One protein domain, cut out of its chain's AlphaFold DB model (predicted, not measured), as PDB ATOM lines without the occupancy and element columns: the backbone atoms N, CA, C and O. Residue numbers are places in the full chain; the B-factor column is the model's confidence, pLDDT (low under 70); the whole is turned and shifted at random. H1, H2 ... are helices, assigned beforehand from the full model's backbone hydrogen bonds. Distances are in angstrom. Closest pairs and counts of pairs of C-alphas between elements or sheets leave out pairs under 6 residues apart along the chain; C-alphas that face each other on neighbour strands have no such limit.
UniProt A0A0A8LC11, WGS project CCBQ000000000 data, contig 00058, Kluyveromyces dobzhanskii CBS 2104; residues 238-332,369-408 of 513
ATOM      1  N   SER A 238     -51.305-130.682   1.592       87.12
ATOM      2  CA  SER A 238     -50.184-129.755   1.500       87.12
ATOM      3  C   SER A 238     -48.861-130.520   1.506       87.12
ATOM      4  O   SER A 238     -48.709-131.518   2.219       87.12
ATOM      5  N   TRP A 239     -47.888-130.010   0.748       88.00
ATOM      6  CA  TRP A 239     -46.534-130.561   0.681       88.00
ATOM      7  C   TRP A 239     -45.944-130.782   2.081       88.00
ATOM      8  O   TRP A 239     -45.414-131.855   2.362       88.00
ATOM      9  N   ALA A 240     -46.134-129.820   2.994       88.75
ATOM     10  CA  ALA A 240     -45.658-129.936   4.369       88.75
ATOM     11  C   ALA A 240     -46.286-131.114   5.119       88.75
ATOM     12  O   ALA A 240     -45.587-131.820   5.835       88.75
ATOM     13  N   SER A 241     -47.589-131.349   4.949       88.00
ATOM     14  CA  SER A 241     -48.314-132.433   5.626       88.00
ATOM     15  C   SER A 241     -47.830-133.802   5.150       88.00
ATOM     16  O   SER A 241     -47.467-134.651   5.964       88.00
ATOM     17  N   ILE A 242     -47.761-134.001   3.830       90.00
ATOM     18  CA  ILE A 242     -47.342-135.273   3.227       90.00
ATOM     19  C   ILE A 242     -45.885-135.566   3.578       90.00
ATOM     20  O   ILE A 242     -45.558-136.643   4.072       90.00
ATOM     21  N   HIS A 243     -45.006-134.590   3.368       91.31
ATOM     22  CA  HIS A 243     -43.583-134.819   3.540       91.31
ATOM     23  C   HIS A 243     -43.169-134.885   5.022       91.31
ATOM     24  O   HIS A 243     -42.249-135.623   5.366       91.31
ATOM     25  N   SER A 244     -43.893-134.219   5.932       91.06
ATOM     26  CA  SER A 244     -43.689-134.426   7.376       91.06
ATOM     27  C   SER A 244     -44.028-135.854   7.796       91.06
ATOM     28  O   SER A 244     -43.302-136.424   8.601       91.06
ATOM     29  N   LYS A 245     -45.092-136.461   7.246       90.94
ATOM     30  CA  LYS A 245     -45.440-137.865   7.531       90.94
ATOM     31  C   LYS A 245     -44.366-138.829   7.040       90.94
ATOM     32  O   LYS A 245     -43.984-139.729   7.779       90.94
ATOM     33  N   GLU A 246     -43.867-138.606   5.828       92.62
ATOM     34  CA  GLU A 246     -42.772-139.390   5.251       92.62
ATOM     35  C   GLU A 246     -41.512-139.320   6.129       92.62
ATOM     36  O   GLU A 246     -40.936-140.347   6.489       92.62
ATOM     37  N   LEU A 247     -41.124-138.113   6.555       92.75
ATOM     38  CA  LEU A 247     -40.001-137.924   7.474       92.75
ATOM     39  C   LEU A 247     -40.254-138.593   8.828       92.75
ATOM     40  O   LEU A 247     -39.373-139.281   9.338       92.75
ATOM     41  N   ILE A 248     -41.451-138.446   9.400       91.75
ATOM     42  CA  ILE A 248     -41.798-139.104  10.664       91.75
ATOM     43  C   ILE A 248     -41.665-140.616  10.529       91.75
ATOM     44  O   ILE A 248     -41.098-141.235  11.419       91.75
ATOM     45  N   ASN A 249     -42.151-141.212   9.439       90.94
ATOM     46  CA  ASN A 249     -42.067-142.653   9.224       90.94
ATOM     47  C   ASN A 249     -40.609-143.115   9.098       90.94
ATOM     48  O   ASN A 249     -40.182-144.039   9.790       90.94
ATOM     49  N   ARG A 250     -39.810-142.399   8.296       92.06
ATOM     50  CA  ARG A 250     -38.383-142.688   8.104       92.06
ATOM     51  C   ARG A 250     -37.586-142.628   9.406       92.06
ATOM     52  O   ARG A 250     -36.726-143.472   9.641       92.06
ATOM     53  N   TYR A 251     -37.871-141.640  10.249       90.69
ATOM     54  CA  TYR A 251     -37.158-141.416  11.506       90.69
ATOM     55  C   TYR A 251     -37.868-142.017  12.729       90.69
ATOM     56  O   TYR A 251     -37.366-141.882  13.844       90.69
ATOM     57  N   LYS A 252     -38.983-142.740  12.541       87.62
ATOM     58  CA  LYS A 252     -39.774-143.337  13.631       87.62
ATOM     59  C   LYS A 252     -38.933-144.280  14.486       87.62
ATOM     60  O   LYS A 252     -38.987-144.196  15.703       87.62
ATOM     61  N   LEU A 253     -38.136-145.136  13.841       85.69
ATOM     62  CA  LEU A 253     -37.266-146.108  14.516       85.69
ATOM     63  C   LEU A 253     -36.035-145.462  15.162       85.69
ATOM     64  O   LEU A 253     -35.551-145.947  16.178       85.69
ATOM     65  N   LYS A 254     -35.523-144.373  14.573       86.31
ATOM     66  CA  LYS A 254     -34.379-143.631  15.120       86.31
ATOM     67  C   LYS A 254     -34.795-142.801  16.341       86.31
ATOM     68  O   LYS A 254     -33.973-142.543  17.210       86.31
ATOM     69  N   GLY A 255     -36.060-142.377  16.407       84.69
ATOM     70  CA  GLY A 255     -36.614-141.572  17.500       84.69
ATOM     71  C   GLY A 255     -36.182-140.101  17.489       84.69
ATOM     72  O   GLY A 255     -36.751-139.287  18.212       84.69
ATOM     73  N   GLU A 256     -35.215-139.748  16.646       88.38
ATOM     74  CA  GLU A 256     -34.734-138.395  16.384       88.38
ATOM     75  C   GLU A 256     -34.190-138.297  14.953       88.38
ATOM     76  O   GLU A 256     -33.759-139.292  14.362       88.38
ATOM     77  N   ILE A 257     -34.204-137.097  14.379       88.44
ATOM     78  CA  ILE A 257     -33.648-136.831  13.046       88.44
ATOM     79  C   ILE A 257     -32.126-136.703  13.156       88.44
ATOM     80  O   ILE A 257     -31.386-137.333  12.402       88.44
ATOM     81  N   GLY A 258     -31.658-135.953  14.155       87.06
ATOM     82  CA  GLY A 258     -30.244-135.650  14.376       87.06
ATOM     83  C   GLY A 258     -29.783-134.368  13.669       87.06
ATOM     84  O   GLY A 258     -30.252-134.008  12.593       87.06
ATOM     85  N   GLU A 259     -28.831-133.664  14.284       87.31
ATOM     86  CA  GLU A 259     -28.414-132.317  13.857       87.31
ATOM     87  C   GLU A 259     -27.700-132.283  12.495       87.31
ATOM     88  O   GLU A 259     -27.840-131.319  11.734       87.31
ATOM     89  N   THR A 260     -26.958-133.337  12.150       88.00
ATOM     90  CA  THR A 260     -26.281-133.464  10.849       88.00
ATOM     91  C   THR A 260     -27.287-133.594   9.713       88.00
ATOM     92  O   THR A 260     -27.176-132.901   8.704       88.00
ATOM     93  N   ASP A 261     -28.310-134.424   9.905       90.31
ATOM     94  CA  ASP A 261     -29.333-134.707   8.899       90.31
ATOM     95  C   ASP A 261     -30.214-133.475   8.670       90.31
ATOM     96  O   ASP A 261     -30.492-133.117   7.525       90.31
ATOM     97  N   ILE A 262     -30.573-132.758   9.743       90.31
ATOM     98  CA  ILE A 262     -31.291-131.477   9.653       90.31
ATOM     99  C   ILE A 262     -30.481-130.459   8.843       90.31
ATOM    100  O   ILE A 262     -31.022-129.784   7.966       90.31
ATOM    101  N   THR A 263     -29.179-130.351   9.111       88.94
ATOM    102  CA  THR A 263     -28.303-129.408   8.399       88.94
ATOM    103  C   THR A 263     -28.180-129.778   6.921       88.94
ATOM    104  O   THR A 263     -28.401-128.925   6.064       88.94
ATOM    105  N   ASN A 264     -27.964-131.059   6.612       91.62
ATOM    106  CA  ASN A 264     -27.915-131.564   5.238       91.62
ATOM    107  C   ASN A 264     -29.231-131.296   4.478       91.62
ATOM    108  O   ASN A 264     -29.211-130.880   3.317       91.62
ATOM    109  N   MET A 265     -30.386-131.468   5.131       91.38
ATOM    110  CA  MET A 265     -31.694-131.155   4.538       91.38
ATOM    111  C   MET A 265     -31.869-129.656   4.269       91.38
ATOM    112  O   MET A 265     -32.390-129.283   3.213       91.38
ATOM    113  N   CYS A 266     -31.398-128.786   5.162       90.12
ATOM    114  CA  CYS A 266     -31.404-127.338   4.941       90.12
ATOM    115  C   CYS A 266     -30.440-126.891   3.827       90.12
ATOM    116  O   CYS A 266     -30.736-125.930   3.114       90.12
ATOM    117  N   GLU A 267     -29.306-127.569   3.656       90.44
ATOM    118  CA  GLU A 267     -28.317-127.246   2.619       90.44
ATOM    119  C   GLU A 267     -28.710-127.741   1.218       90.44
ATOM    120  O   GLU A 267     -28.242-127.183   0.215       90.44
ATOM    121  N   SER A 268     -29.601-128.737   1.150       91.69
ATOM    122  CA  SER A 268     -30.183-129.248  -0.094       91.69
ATOM    123  C   SER A 268     -30.915-128.163  -0.900       91.69
ATOM    124  O   SER A 268     -31.311-127.115  -0.380       91.69
ATOM    125  N   ASP A 269     -31.171-128.427  -2.184       90.94
ATOM    126  CA  ASP A 269     -31.901-127.497  -3.057       90.94
ATOM    127  C   ASP A 269     -33.285-127.119  -2.511       90.94
ATOM    128  O   ASP A 269     -33.740-125.986  -2.682       90.94
ATOM    129  N   TRP A 270     -33.948-128.046  -1.821       88.50
ATOM    130  CA  TRP A 270     -35.244-127.818  -1.185       88.50
ATOM    131  C   TRP A 270     -35.129-126.900   0.034       88.50
ATOM    132  O   TRP A 270     -35.950-125.995   0.199       88.50
ATOM    133  N   GLY A 271     -34.078-127.059   0.839       88.31
ATOM    134  CA  GLY A 271     -33.790-126.175   1.968       88.31
ATOM    135  C   GLY A 271     -33.404-124.761   1.526       88.31
ATOM    136  O   GLY A 271     -33.943-123.780   2.039       88.31
ATOM    137  N   ARG A 272     -32.601-124.624   0.462       87.69
ATOM    138  CA  ARG A 272     -32.274-123.316  -0.153       87.69
ATOM    139  C   ARG A 272     -33.499-122.586  -0.708       87.69
ATOM    140  O   ARG A 272     -33.529-121.353  -0.747       87.69
ATOM    141  N   ARG A 273     -34.508-123.343  -1.147       89.44
ATOM    142  CA  ARG A 273     -35.815-122.825  -1.574       89.44
ATOM    143  C   ARG A 273     -36.772-122.567  -0.406       89.44
ATOM    144  O   ARG A 273     -37.818-122.000  -0.658       89.44
ATOM    145  N   GLY A 274     -36.423-122.913   0.834       88.25
ATOM    146  CA  GLY A 274     -37.235-122.645   2.028       88.25
ATOM    147  C   GLY A 274     -38.269-123.716   2.380       88.25
ATOM    148  O   GLY A 274     -39.030-123.530   3.328       88.25
ATOM    149  N   TRP A 275     -38.275-124.846   1.670       90.50
ATOM    150  CA  TRP A 275     -39.169-125.967   1.962       90.50
ATOM    151  C   TRP A 275     -38.788-126.687   3.254       90.50
ATOM    152  O   TRP A 275     -39.669-127.111   3.994       90.50
ATOM    153  N   TYR A 276     -37.493-126.752   3.559       92.31
ATOM    154  CA  TYR A 276     -36.991-127.143   4.871       92.31
ATOM    155  C   TYR A 276     -36.385-125.933   5.553       92.31
ATOM    156  O   TYR A 276     -35.482-125.293   5.007       92.31
ATOM    157  N   TYR A 277     -36.852-125.630   6.754       90.06
ATOM    158  CA  TYR A 277     -36.261-124.580   7.563       90.06
ATOM    159  C   TYR A 277     -36.165-125.007   9.021       90.06
ATOM    160  O   TYR A 277     -36.878-125.891   9.490       90.06
ATOM    161  N   ARG A 278     -35.266-124.341   9.743       89.25
ATOM    162  CA  ARG A 278     -35.155-124.451  11.193       89.25
ATOM    163  C   ARG A 278     -35.974-123.357  11.862       89.25
ATOM    164  O   ARG A 278     -35.765-122.164  11.591       89.25
ATOM    165  N   GLY A 279     -36.881-123.744  12.752       85.81
ATOM    166  CA  GLY A 279     -37.628-122.829  13.606       85.81
ATOM    167  C   GLY A 279     -36.705-121.886  14.375       85.81
ATOM    168  O   GLY A 279     -36.967-120.676  14.411       85.81
ATOM    169  N   ARG A 280     -35.564-122.387  14.879       85.38
ATOM    170  CA  ARG A 280     -34.571-121.571  15.606       85.38
ATOM    171  C   ARG A 280     -34.092-120.365  14.790       85.38
ATOM    172  O   ARG A 280     -34.111-119.241  15.290       85.38
ATOM    173  N   TRP A 281     -33.769-120.548  13.506       84.00
ATOM    174  CA  TRP A 281     -33.300-119.458  12.634       84.00
ATOM    175  C   TRP A 281     -34.380-118.407  12.364       84.00
ATOM    176  O   TRP A 281     -34.094-117.208  12.312       84.00
ATOM    177  N   ARG A 282     -35.640-118.832  12.219       80.19
ATOM    178  CA  ARG A 282     -36.766-117.915  11.989       80.19
ATOM    179  C   ARG A 282     -37.045-117.040  13.215       80.19
ATOM    180  O   ARG A 282     -37.450-115.885  13.063       80.19
ATOM    181  N   LYS A 283     -36.829-117.568  14.422       81.69
ATOM    182  CA  LYS A 283     -37.047-116.850  15.690       81.69
ATOM    183  C   LYS A 283     -35.963-115.815  15.999       81.69
ATOM    184  O   LYS A 283     -36.256-114.829  16.679       81.69
ATOM    185  N   GLU A 284     -34.765-115.970  15.436       78.00
ATOM    186  CA  GLU A 284     -33.728-114.929  15.448       78.00
ATOM    187  C   GLU A 284     -34.041-113.769  14.490       78.00
ATOM    188  O   GLU A 284     -33.689-112.624  14.748       78.00
ATOM    189  N   GLU A 285     -34.765-114.001  13.395       75.88
ATOM    190  CA  GLU A 285     -35.131-112.933  12.448       75.88
ATOM    191  C   GLU A 285     -36.338-112.087  12.899       75.88
ATOM    192  O   GLU A 285     -36.946-111.366  12.104       75.88
ATOM    193  N   CYS A 286     -36.710-112.143  14.177       81.19
ATOM    194  CA  CYS A 286     -37.915-111.492  14.673       81.19
ATOM    195  C   CYS A 286     -37.860-109.959  14.526       81.19
ATOM    196  O   CYS A 286     -36.968-109.276  15.037       81.19
ATOM    197  N   TRP A 287     -38.866-109.393  13.849       83.00
ATOM    198  CA  TRP A 287     -38.949-107.955  13.552       83.00
ATOM    199  C   TRP A 287     -39.192-107.074  14.786       83.00
ATOM    200  O   TRP A 287     -38.929-105.873  14.732       83.00
ATOM    201  N   LYS A 288     -39.620-107.663  15.909       83.25
ATOM    202  CA  LYS A 288     -39.890-106.971  17.181       83.25
ATOM    203  C   LYS A 288     -38.686-106.174  17.698       83.25
ATOM    204  O   LYS A 288     -38.847-105.038  18.136       83.25
ATOM    205  N   HIS A 289     -37.482-106.740  17.612       81.06
ATOM    206  CA  HIS A 289     -36.261-106.142  18.172       81.06
ATOM    207  C   HIS A 289     -35.385-105.433  17.130       81.06
ATOM    208  O   HIS A 289     -34.333-104.895  17.468       81.06
ATOM    209  N   GLN A 290     -35.820-105.369  15.868       83.06
ATOM    210  CA  GLN A 290     -35.058-104.713  14.803       83.06
ATOM    211  C   GLN A 290     -34.981-103.193  15.028       83.06
ATOM    212  O   GLN A 290     -35.927-102.609  15.560       83.06
ATOM    213  N   PRO A 291     -33.891-102.510  14.632       85.25
ATOM    214  CA  PRO A 291     -33.736-101.068  14.855       85.25
ATOM    215  C   PRO A 291     -34.708-100.216  14.019       85.25
ATOM    216  O   PRO A 291     -34.971 -99.064  14.347       85.25
ATOM    217  N   GLN A 292     -35.276-100.774  12.947       91.75
ATOM    218  CA  GLN A 292     -36.158-100.059  12.025       91.75
ATOM    219  C   GLN A 292     -37.600 -99.995  12.553       91.75
ATOM    220  O   GLN A 292     -38.239-101.028  12.760       91.75
ATOM    221  N   CYS A 293     -38.144 -98.781  12.704       87.88
ATOM    222  CA  CYS A 293     -39.490 -98.562  13.250       87.88
ATOM    223  C   CYS A 293     -40.599 -99.202  12.401       87.88
ATOM    224  O   CYS A 293     -41.509 -99.816  12.953       87.88
ATOM    225  N   TRP A 294     -40.508 -99.130  11.069       88.50
ATOM    226  CA  TRP A 294     -41.529 -99.699  10.182       88.50
ATOM    227  C   TRP A 294     -41.642-101.224  10.327       88.50
ATOM    228  O   TRP A 294     -42.750-101.745  10.361       88.50
ATOM    229  N   LYS A 295     -40.525-101.942  10.523       88.50
ATOM    230  CA  LYS A 295     -40.533-103.397  10.764       88.50
ATOM    231  C   LYS A 295     -41.260-103.755  12.057       88.50
ATOM    232  O   LYS A 295     -42.016-104.724  12.083       88.50
ATOM    233  N   ARG A 296     -41.072-102.955  13.111       87.62
ATOM    234  CA  ARG A 296     -41.794-103.130  14.381       87.62
ATOM    235  C   ARG A 296     -43.287-102.900  14.195       87.62
ATOM    236  O   ARG A 296     -44.075-103.731  14.629       87.62
ATOM    237  N   ILE A 297     -43.668-101.820  13.510       89.44
ATOM    238  CA  ILE A 297     -45.076-101.520  13.213       89.44
ATOM    239  C   ILE A 297     -45.696-102.675  12.422       89.44
ATOM    240  O   ILE A 297     -46.695-103.228  12.865       89.44
ATOM    241  N   CYS A 298     -45.064-103.124  11.333       89.38
ATOM    242  CA  CYS A 298     -45.543-104.269  10.555       89.38
ATOM    243  C   CYS A 298     -45.680-105.546  11.398       89.38
ATOM    244  O   CYS A 298     -46.625-106.304  11.193       89.38
ATOM    245  N   TRP A 299     -44.780-105.782  12.359       89.62
ATOM    246  CA  TRP A 299     -44.881-106.920  13.276       89.62
ATOM    247  C   TRP A 299     -46.136-106.841  14.158       89.62
ATOM    248  O   TRP A 299     -46.887-107.814  14.234       89.62
ATOM    249  N   TYR A 300     -46.403-105.683  14.773       89.00
ATOM    250  CA  TYR A 300     -47.603-105.481  15.591       89.00
ATOM    251  C   TYR A 300     -48.883-105.537  14.754       89.00
ATOM    252  O   TYR A 300     -49.828-106.211  15.153       89.00
ATOM    253  N   THR A 301     -48.902-104.907  13.577       88.12
ATOM    254  CA  THR A 301     -50.056-104.946  12.668       88.12
ATOM    255  C   THR A 301     -50.335-106.370  12.191       88.12
ATOM    256  O   THR A 301     -51.479-106.812  12.220       88.12
ATOM    257  N   GLY A 302     -49.302-107.132  11.822       86.06
ATOM    258  CA  GLY A 302     -49.453-108.536  11.434       86.06
ATOM    259  C   GLY A 302     -49.998-109.401  12.573       86.06
ATOM    260  O   GLY A 302     -50.927-110.180  12.368       86.06
ATOM    261  N   ARG A 303     -49.480-109.232  13.798       84.56
ATOM    262  CA  ARG A 303     -49.997-109.920  14.993       84.56
ATOM    263  C   ARG A 303     -51.435-109.528  15.316       84.56
ATOM    264  O   ARG A 303     -52.213-110.398  15.687       84.56
ATOM    265  N   PHE A 304     -51.791-108.261  15.141       87.19
ATOM    266  CA  PHE A 304     -53.155-107.779  15.325       87.19
ATOM    267  C   PHE A 304     -54.116-108.416  14.316       87.19
ATOM    268  O   PHE A 304     -55.152-108.935  14.717       87.19
ATOM    269  N   LEU A 305     -53.746-108.477  13.032       85.69
ATOM    270  CA  LEU A 305     -54.547-109.132  11.988       85.69
ATOM    271  C   LEU A 305     -54.711-110.638  12.238       85.69
ATOM    272  O   LEU A 305     -55.816-111.168  12.147       85.69
ATOM    273  N   VAL A 306     -53.635-111.330  12.623       83.00
ATOM    274  CA  VAL A 306     -53.713-112.751  13.009       83.00
ATOM    275  C   VAL A 306     -54.570-112.932  14.267       83.00
ATOM    276  O   VAL A 306     -55.337-113.889  14.353       83.00
ATOM    277  N   GLY A 307     -54.464-112.013  15.228       82.44
ATOM    278  CA  GLY A 307     -55.270-111.997  16.445       82.44
ATOM    279  C   GLY A 307     -56.756-111.778  16.170       82.44
ATOM    280  O   GLY A 307     -57.573-112.439  16.801       82.44
ATOM    281  N   LEU A 308     -57.107-110.949  15.180       84.81
ATOM    282  CA  LEU A 308     -58.484-110.782  14.707       84.81
ATOM    283  C   LEU A 308     -59.038-112.077  14.105       84.81
ATOM    284  O   LEU A 308     -60.168-112.447  14.403       84.81
ATOM    285  N   TRP A 309     -58.241-112.801  13.313       81.12
ATOM    286  CA  TRP A 309     -58.678-114.083  12.751       81.12
ATOM    287  C   TRP A 309     -58.786-115.206  13.784       81.12
ATOM    288  O   TRP A 309     -59.671-116.049  13.671       81.12
ATOM    289  N   LYS A 310     -57.896-115.246  14.782       78.50
ATOM    290  CA  LYS A 310     -57.866-116.311  15.804       78.50
ATOM    291  C   LYS A 310     -58.598-115.955  17.101       78.50
ATOM    292  O   LYS A 310     -58.637-116.777  18.011       78.50
ATOM    293  N   ASN A 311     -59.133-114.739  17.197       85.19
ATOM    294  CA  ASN A 311     -59.748-114.155  18.389       85.19
ATOM    295  C   ASN A 311     -58.891-114.281  19.673       85.19
ATOM    296  O   ASN A 311     -59.411-114.427  20.778       85.19
ATOM    297  N   LYS A 312     -57.558-114.263  19.532       83.94
ATOM    298  CA  LYS A 312     -56.584-114.332  20.636       83.94
ATOM    299  C   LYS A 312     -55.483-113.297  20.403       83.94
ATOM    300  O   LYS A 312     -54.760-113.368  19.410       83.94
ATOM    301  N   PHE A 313     -55.320-112.360  21.335       81.12
ATOM    302  CA  PHE A 313     -54.334-111.277  21.242       81.12
ATOM    303  C   PHE A 313     -53.147-111.531  22.179       81.12
ATOM    304  O   PHE A 313     -53.088-110.993  23.282       81.12
ATOM    305  N   ILE A 314     -52.196-112.360  21.743       81.44
ATOM    306  CA  ILE A 314     -50.960-112.632  22.494       81.44
ATOM    307  C   ILE A 314     -49.797-111.888  21.827       81.44
ATOM    308  O   ILE A 314     -49.420-112.183  20.686       81.44
ATOM    309  N   TYR A 315     -49.229-110.922  22.556       79.44
ATOM    310  CA  TYR A 315     -48.082-110.103  22.129       79.44
ATOM    311  C   TYR A 315     -46.765-110.487  22.821       79.44
ATOM    312  O   TYR A 315     -45.696-109.972  22.469       79.44
ATOM    313  N   GLU A 316     -46.831-111.394  23.794       79.00
ATOM    314  CA  GLU A 316     -45.656-112.018  24.388       79.00
ATOM    315  C   GLU A 316     -45.054-113.004  23.381       79.00
ATOM    316  O   GLU A 316     -45.750-113.817  22.772       79.00
ATOM    317  N   ASP A 317     -43.754-112.862  23.127       77.81
ATOM    318  CA  ASP A 317     -43.008-113.732  22.223       77.81
ATOM    319  C   ASP A 317     -41.570-113.782  22.726       77.81
ATOM    320  O   ASP A 317     -40.958-112.723  22.922       77.81
ATOM    321  N   ASN A 318     -41.040-114.992  22.894       81.88
ATOM    322  CA  ASN A 318     -39.662-115.256  23.318       81.88
ATOM    323  C   ASN A 318     -38.700-115.134  22.126       81.88
ATOM    324  O   ASN A 318     -37.775-115.919  21.943       81.88
ATOM    325  N   CYS A 319     -38.953-114.163  21.247       81.06
ATOM    326  CA  CYS A 319     -38.080-113.841  20.128       81.06
ATOM    327  C   CYS A 319     -36.669-113.506  20.627       81.06
ATOM    328  O   CYS A 319     -36.532-112.835  21.646       81.06
ATOM    329  N   MET A 320     -35.636-113.891  19.868       79.31
ATOM    330  CA  MET A 320     -34.216-113.666  20.204       79.31
ATOM    331  C   MET A 320     -33.700-114.354  21.483       79.31
ATOM    332  O   MET A 320     -32.527-114.194  21.813       79.31
ATOM    333  N   ASP A 321     -34.516-115.141  22.189       85.00
ATOM    334  CA  ASP A 321     -34.070-115.878  23.373       85.00
ATOM    335  C   ASP A 321     -33.538-117.265  22.988       85.00
ATOM    336  O   ASP A 321     -34.272-118.255  22.960       85.00
ATOM    337  N   ARG A 322     -32.243-117.328  22.657       84.19
ATOM    338  CA  ARG A 322     -31.565-118.585  22.297       84.19
ATOM    339  C   ARG A 322     -31.689-119.636  23.392       84.19
ATOM    340  O   ARG A 322     -32.033-120.770  23.095       84.19
ATOM    341  N   ASN A 323     -31.495-119.245  24.652       84.81
ATOM    342  CA  ASN A 323     -31.555-120.170  25.782       84.81
ATOM    343  C   ASN A 323     -32.953-120.778  25.927       84.81
ATOM    344  O   ASN A 323     -33.081-121.974  26.195       84.81
ATOM    345  N   TYR A 324     -34.000-119.973  25.724       88.00
ATOM    346  CA  TYR A 324     -35.371-120.469  25.708       88.00
ATOM    347  C   TYR A 324     -35.600-121.463  24.567       88.00
ATOM    348  O   TYR A 324     -36.128-122.543  24.819       88.00
ATOM    349  N   TRP A 325     -35.204-121.139  23.331       86.19
ATOM    350  CA  TRP A 325     -35.435-122.028  22.183       86.19
ATOM    351  C   TRP A 325     -34.574-123.292  22.228       86.19
ATOM    352  O   TRP A 325     -35.063-124.367  21.893       86.19
ATOM    353  N   ASP A 326     -33.340-123.205  22.715       85.88
ATOM    354  CA  ASP A 326     -32.483-124.370  22.936       85.88
ATOM    355  C   ASP A 326     -33.036-125.255  24.055       85.88
ATOM    356  O   ASP A 326     -33.010-126.476  23.941       85.88
ATOM    357  N   ALA A 327     -33.631-124.679  25.104       86.94
ATOM    358  CA  ALA A 327     -34.375-125.461  26.087       86.94
ATOM    359  C   ALA A 327     -35.665-126.055  25.494       86.94
ATOM    360  O   ALA A 327     -35.998-127.199  25.793       86.94
ATOM    361  N   TYR A 328     -36.375-125.305  24.652       87.81
ATOM    362  CA  TYR A 328     -37.640-125.707  24.036       87.81
ATOM    363  C   TYR A 328     -37.465-126.882  23.066       87.81
ATOM    364  O   TYR A 328     -38.253-127.828  23.119       87.81
ATOM    365  N   TYR A 329     -36.451-126.832  22.202       85.19
ATOM    366  CA  TYR A 329     -36.155-127.883  21.224       85.19
ATOM    367  C   TYR A 329     -35.195-128.954  21.769       85.19
ATOM    368  O   TYR A 329     -35.276-130.109  21.362       85.19
ATOM    369  N   GLY A 330     -34.295-128.598  22.692       75.81
ATOM    370  CA  GLY A 330     -33.219-129.476  23.166       75.81
ATOM    371  C   GLY A 330     -33.515-130.274  24.438       75.81
ATOM    372  O   GLY A 330     -32.970-131.366  24.606       75.81
ATOM    373  N   LYS A 331     -34.379-129.809  25.355       61.19
ATOM    374  CA  LYS A 331     -34.668-130.594  26.570       61.19
ATOM    375  C   LYS A 331     -35.652-131.720  26.268       61.19
ATOM    376  O   LYS A 331     -36.848-131.465  26.286       61.19
ATOM    377  N   GLN A 332     -35.132-132.943  26.097       50.75
ATOM    378  CA  GLN A 332     -35.582-134.184  26.777       50.75
ATOM    379  C   GLN A 332     -34.559-135.349  26.708       50.75
ATOM    380  O   GLN A 332     -34.891-136.471  27.076       50.75
ATOM    381  N   ASN A 369     -23.644-121.980   9.881       70.62
ATOM    382  CA  ASN A 369     -24.064-122.260   8.496       70.62
ATOM    383  C   ASN A 369     -25.555-121.998   8.211       70.62
ATOM    384  O   ASN A 369     -26.251-122.804   7.599       70.62
ATOM    385  N   LYS A 370     -26.052-120.829   8.625       77.44
ATOM    386  CA  LYS A 370     -27.410-120.398   8.289       77.44
ATOM    387  C   LYS A 370     -27.601-120.321   6.772       77.44
ATOM    388  O   LYS A 370     -26.919-119.560   6.087       77.44
ATOM    389  N   VAL A 371     -28.584-121.059   6.264       81.44
ATOM    390  CA  VAL A 371     -28.967-121.007   4.850       81.44
ATOM    391  C   VAL A 371     -29.962-119.868   4.643       81.44
ATOM    392  O   VAL A 371     -31.063-119.862   5.196       81.44
ATOM    393  N   GLU A 372     -29.578-118.874   3.846       79.56
ATOM    394  CA  GLU A 372     -30.457-117.753   3.523       79.56
ATOM    395  C   GLU A 372     -31.425-118.110   2.391       79.56
ATOM    396  O   GLU A 372     -31.044-118.300   1.235       79.56
ATOM    397  N   VAL A 373     -32.716-118.149   2.722       83.38
ATOM    398  CA  VAL A 373     -33.788-118.317   1.734       83.38
ATOM    399  C   VAL A 373     -34.032-116.993   1.011       83.38
ATOM    400  O   VAL A 373     -34.298-115.964   1.650       83.38
ATOM    401  N   LYS A 374     -33.995-117.024  -0.329       86.62
ATOM    402  CA  LYS A 374     -34.268-115.853  -1.183       86.62
ATOM    403  C   LYS A 374     -35.661-115.279  -0.898       86.62
ATOM    404  O   LYS A 374     -36.612-116.019  -0.661       86.62
ATOM    405  N   PHE A 375     -35.803-113.958  -1.007       82.94
ATOM    406  CA  PHE A 375     -37.058-113.258  -0.702       82.94
ATOM    407  C   PHE A 375     -38.273-113.793  -1.477       82.94
ATOM    408  O   PHE A 375     -39.334-113.964  -0.889       82.94
ATOM    409  N   LEU A 376     -38.110-114.124  -2.764       87.75
ATOM    410  CA  LEU A 376     -39.194-114.662  -3.594       87.75
ATOM    411  C   LEU A 376     -39.797-115.943  -2.996       87.75
ATOM    412  O   LEU A 376     -41.013-116.067  -2.904       87.75
ATOM    413  N   TRP A 377     -38.955-116.846  -2.497       86.31
ATOM    414  CA  TRP A 377     -39.414-118.060  -1.830       86.31
ATOM    415  C   TRP A 377     -40.104-117.768  -0.496       86.31
ATOM    416  O   TRP A 377     -41.116-118.386  -0.182       86.31
ATOM    417  N   ARG A 378     -39.648-116.755   0.254       84.06
ATOM    418  CA  ARG A 378     -40.347-116.313   1.476       84.06
ATOM    419  C   ARG A 378     -41.769-115.818   1.186       84.06
ATOM    420  O   ARG A 378     -42.644-115.997   2.027       84.06
ATOM    421  N   VAL A 379     -42.001-115.206   0.020       83.81
ATOM    422  CA  VAL A 379     -43.339-114.772  -0.420       83.81
ATOM    423  C   VAL A 379     -44.197-115.964  -0.842       83.81
ATOM    424  O   VAL A 379     -45.362-116.026  -0.473       83.81
ATOM    425  N   ILE A 380     -43.619-116.931  -1.558       86.69
ATOM    426  CA  ILE A 380     -44.306-118.174  -1.948       86.69
ATOM    427  C   ILE A 380     -44.812-118.918  -0.702       86.69
ATOM    428  O   ILE A 380     -45.986-119.267  -0.624       86.69
ATOM    429  N   HIS A 381     -43.977-119.049   0.332       84.25
ATOM    430  CA  HIS A 381     -44.358-119.691   1.595       84.25
ATOM    431  C   HIS A 381     -45.371-118.904   2.447       84.25
ATOM    432  O   HIS A 381     -45.804-119.397   3.488       84.25
ATOM    433  N   LEU A 382     -45.764-117.689   2.043       80.44
ATOM    434  CA  LEU A 382     -46.878-116.972   2.672       80.44
ATOM    435  C   LEU A 382     -48.236-117.560   2.252       80.44
ATOM    436  O   LEU A 382     -49.239-117.337   2.932       80.44
ATOM    437  N   LEU A 383     -48.281-118.304   1.143       82.25
ATOM    438  CA  LEU A 383     -49.497-118.945   0.666       82.25
ATOM    439  C   LEU A 383     -49.862-120.139   1.568       82.25
ATOM    440  O   LEU A 383     -49.002-120.970   1.869       82.25
ATOM    441  N   PRO A 384     -51.142-120.287   1.959       72.06
ATOM    442  CA  PRO A 384     -51.578-121.246   2.982       72.06
ATOM    443  C   PRO A 384     -51.350-122.726   2.625       72.06
ATOM    444  O   PRO A 384     -51.384-123.577   3.506       72.06
ATOM    445  N   LEU A 385     -51.117-123.047   1.350       79.50
ATOM    446  CA  LEU A 385     -50.890-124.417   0.867       79.50
ATOM    447  C   LEU A 385     -49.416-124.735   0.590       79.50
ATOM    448  O   LEU A 385     -49.084-125.880   0.299       79.50
ATOM    449  N   GLN A 386     -48.536-123.738   0.664       84.56
ATOM    450  CA  GLN A 386     -47.115-123.876   0.346       84.56
ATOM    451  C   GLN A 386     -46.256-123.608   1.580       84.56
ATOM    452  O   GLN A 386     -45.177-123.040   1.473       84.56
ATOM    453  N   GLU A 387     -46.721-123.988   2.769       86.38
ATOM    454  CA  GLU A 387     -45.907-123.874   3.979       86.38
ATOM    455  C   GLU A 387     -44.699-124.829   3.894       86.38
ATOM    456  O   GLU A 387     -44.809-125.941   3.378       86.38
ATOM    457  N   GLY A 388     -43.533-124.381   4.363       88.31
ATOM    458  CA  GLY A 388     -42.369-125.248   4.554       88.31
ATOM    459  C   GLY A 388     -42.473-126.062   5.850       88.31
ATOM    460  O   GLY A 388     -43.280-125.761   6.731       88.31
ATOM    461  N   ILE A 389     -41.614-127.064   5.994       91.56
ATOM    462  CA  ILE A 389     -41.526-127.909   7.185       91.56
ATOM    463  C   ILE A 389     -40.507-127.319   8.155       91.56
ATOM    464  O   ILE A 389     -39.366-127.040   7.779       91.56
ATOM    465  N   ASP A 390     -40.932-127.169   9.410       92.00
ATOM    466  CA  ASP A 390     -40.048-126.841  10.525       92.00
ATOM    467  C   ASP A 390     -39.402-128.127  11.055       92.00
ATOM    468  O   ASP A 390     -40.053-128.943  11.710       92.00
ATOM    469  N   LEU A 391     -38.122-128.319  10.735       91.62
ATOM    470  CA  LEU A 391     -37.385-129.526  11.109       91.62
ATOM    471  C   LEU A 391     -37.110-129.610  12.618       91.62
ATOM    472  O   LEU A 391     -37.054-130.716  13.148       91.62
ATOM    473  N   ASP A 392     -36.981-128.473  13.315       90.69
ATOM    474  CA  ASP A 392     -36.748-128.464  14.767       90.69
ATOM    475  C   ASP A 392     -38.013-128.913  15.521       90.69
ATOM    476  O   ASP A 392     -37.947-129.649  16.507       90.69
ATOM    477  N   GLU A 393     -39.186-128.491  15.041       91.25
ATOM    478  CA  GLU A 393     -40.473-128.911  15.602       91.25
ATOM    479  C   GLU A 393     -40.756-130.390  15.311       91.25
ATOM    480  O   GLU A 393     -41.246-131.116  16.177       91.25
ATOM    481  N   LEU A 394     -40.398-130.855  14.110       91.69
ATOM    482  CA  LEU A 394     -40.542-132.254  13.718       91.69
ATOM    483  C   LEU A 394     -39.642-133.184  14.546       91.69
ATOM    484  O   LEU A 394     -40.100-134.223  15.020       91.69
ATOM    485  N   ASP A 395     -38.380-132.799  14.755       91.69
ATOM    486  CA  ASP A 395     -37.433-133.540  15.594       91.69
ATOM    487  C   ASP A 395     -37.903-133.599  17.054       91.69
ATOM    488  O   ASP A 395     -37.908-134.661  17.680       91.69
ATOM    489  N   ARG A 396     -38.402-132.475  17.585       90.19
ATOM    490  CA  ARG A 396     -39.028-132.434  18.911       90.19
ATOM    491  C   ARG A 396     -40.232-133.375  18.998       90.19
ATOM    492  O   ARG A 396     -40.383-134.070  20.005       90.19
ATOM    493  N   TYR A 397     -41.093-133.387  17.981       90.00
ATOM    494  CA  TYR A 397     -42.250-134.279  17.931       90.00
ATOM    495  C   TYR A 397     -41.823-135.752  17.955       90.00
ATOM    496  O   TYR A 397     -42.382-136.530  18.727       90.00
ATOM    497  N   LEU A 398     -40.799-136.124  17.182       89.69
ATOM    498  CA  LEU A 398     -40.244-137.480  17.173       89.69
ATOM    499  C   LEU A 398     -39.684-137.886  18.538       89.69
ATOM    500  O   LEU A 398     -40.047-138.945  19.050       89.69
ATOM    501  N   LYS A 399     -38.906-137.007  19.178       88.12
ATOM    502  CA  LYS A 399     -38.369-137.232  20.531       88.12
ATOM    503  C   LYS A 399     -39.470-137.420  21.568       88.12
ATOM    504  O   LYS A 399     -39.342-138.253  22.464       88.12
ATOM    505  N   PHE A 400     -40.549-136.644  21.459       86.50
ATOM    506  CA  PHE A 400     -41.702-136.796  22.338       86.50
ATOM    507  C   PHE A 400     -42.394-138.132  22.079       86.50
ATOM    508  O   PHE A 400     -42.575-138.902  23.013       86.50
ATOM    509  N   LYS A 401     -42.717-138.446  20.823       85.62
ATOM    510  CA  LYS A 401     -43.422-139.675  20.449       85.62
ATOM    511  C   LYS A 401     -42.658-140.937  20.859       85.62
ATOM    512  O   LYS A 401     -43.238-141.803  21.499       85.62
ATOM    513  N   ASN A 402     -41.350-140.980  20.611       84.62
ATOM    514  CA  ASN A 402     -40.480-142.090  21.011       84.62
ATOM    515  C   ASN A 402     -40.475-142.346  22.532       84.62
ATOM    516  O   ASN A 402     -40.194-143.449  22.978       84.62
ATOM    517  N   LYS A 403     -40.782-141.334  23.354       78.94
ATOM    518  CA  LYS A 403     -40.835-141.489  24.813       78.94
ATOM    519  C   LYS A 403     -42.120-142.164  25.306       78.94
ATOM    520  O   LYS A 403     -42.105-142.746  26.387       78.94
ATOM    521  N   TYR A 404     -43.225-142.008  24.579       74.19
ATOM    522  CA  TYR A 404     -44.533-142.551  24.971       74.19
ATOM    523  C   TYR A 404     -44.895-143.825  24.213       74.19
ATOM    524  O   TYR A 404     -45.689-144.615  24.719       74.19
ATOM    525  N   ASP A 405     -44.314-144.032  23.033       72.38
ATOM    526  CA  ASP A 405     -44.453-145.276  22.291       72.38
ATOM    527  C   ASP A 405     -43.471-146.299  22.884       72.38
ATOM    528  O   ASP A 405     -42.295-146.342  22.520       72.38
ATOM    529  N   ASP A 406     -43.949-147.138  23.808       61.53
ATOM    530  CA  ASP A 406     -43.255-148.376  24.160       61.53
ATOM    531  C   ASP A 406     -43.204-149.233  22.888       61.53
ATOM    532  O   ASP A 406     -44.191-149.863  22.501       61.53
ATOM    533  N   PHE A 407     -42.069-149.216  22.188       63.78
ATOM    534  CA  PHE A 407     -41.838-150.073  21.029       63.78
ATOM    535  C   PHE A 407     -41.815-151.535  21.487       63.78
ATOM    536  O   PHE A 407     -40.763-152.122  21.745       63.78
ATOM    537  N   VAL A 408     -42.993-152.149  21.582       56.56
ATOM    538  CA  VAL A 408     -43.136-153.591  21.751       56.56
ATOM    539  C   VAL A 408     -42.818-154.213  20.400       56.56
ATOM    540  O   VAL A 408     -43.686-154.330  19.540       56.56
TER     541      VAL A 408
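Overview. This is residues 238 to 332 and 369 to 408 of the 513 residues of an uncharacterized protein of Kluyveromyces dobzhanskii CBS 2104 (UniProt A0A0A8LC11). A few helices gather with few contacts round residues 391 to 398 of H8, where H1 and H6 pack on it at steep tilts and the first residue of H4 meets the beginning of H8 at a corner, while the longest helix, H5, lies by itself at one end of the elongated body, joined to the rest by the links from H4 and to H6, and the last printed residues, after H8, reach the other end. H2 and the short H3 lie near one another beside this group, and H7 lies to one side, touching no helix. The printed part has 135 residues with eight named helices, H1 to H8 in order along the chain, and no named strand; the class is all helix. By its radius of gyration of the C-alphas, 16.4 A, the whole is compact, but its C-alphas span 54 by 31 by 29 A.

Along the chain. H1 is residues 239 to 251, 18.0 A long, beginning at C-alpha 239 (-46.534, -130.561, 0.681). H2 is residues 259 to 267, 12.3 A long, H3 residues 269 to 272 and H4 residues 279 to 284. H5, residues 293 to 310, is 25.7 A long and begins at C-alpha 293 (-39.490, -98.562, 13.250). H6 is residues 322 to 330, 11.1 A long, and H7 residues 375 to 380. H8, residues 391 to 404, is 20.3 A long and ends at C-alpha 404 (-44.533, -142.551, 24.971).

Arrangement. H1 touches the hub, H8, at residues 394 to 398 of H8, the closest C-alphas being those of Ile 248 and Leu 398, 6.9 A apart; they run the same way at a steep tilt of 47 degrees. H4 touches H8 at residues 391 to 393 of H8, with the C-alphas of Gly 279 and Asp 392 closest at 5.8 A, opposite ways at a steep tilt of 48 degrees. H6 touches H8 at residues 392 to 396 of H8, closest at the C-alphas of Tyr 329 and Arg 396, 5.9 A apart. H4 and H6 are close but not clearly touching, with the C-alphas of Arg 280 and Trp 325 closest at 6.6 A. So are H2 and H3, at Met 265 and Gly 271, whose C-alphas are 6.0 A apart. H5 and H7 are each apart from the other helices. Residues 276 to 277 and 389 to 390 form a short parallel pairing. In H1, H2, H4, H5, H6 and H7 every O i to N i+4 pair is within hydrogen-bond range; in H8 it is 8 of 10, and H3 is too short for such a pair.

Size, cuts and confidence. The two C-alphas farthest apart, those of Cys 293 and Val 408, are 55.8 A apart. Residues 333 to 368 are not printed, and C-alphas 332 and 369 are 24.7 A apart across this cut. Of the links printed whole, H5 to H6 is long, with 11 residues. The mean pLDDT of the printed part is 84.9; residues 331 to 332 and 406 to 408 are under 70.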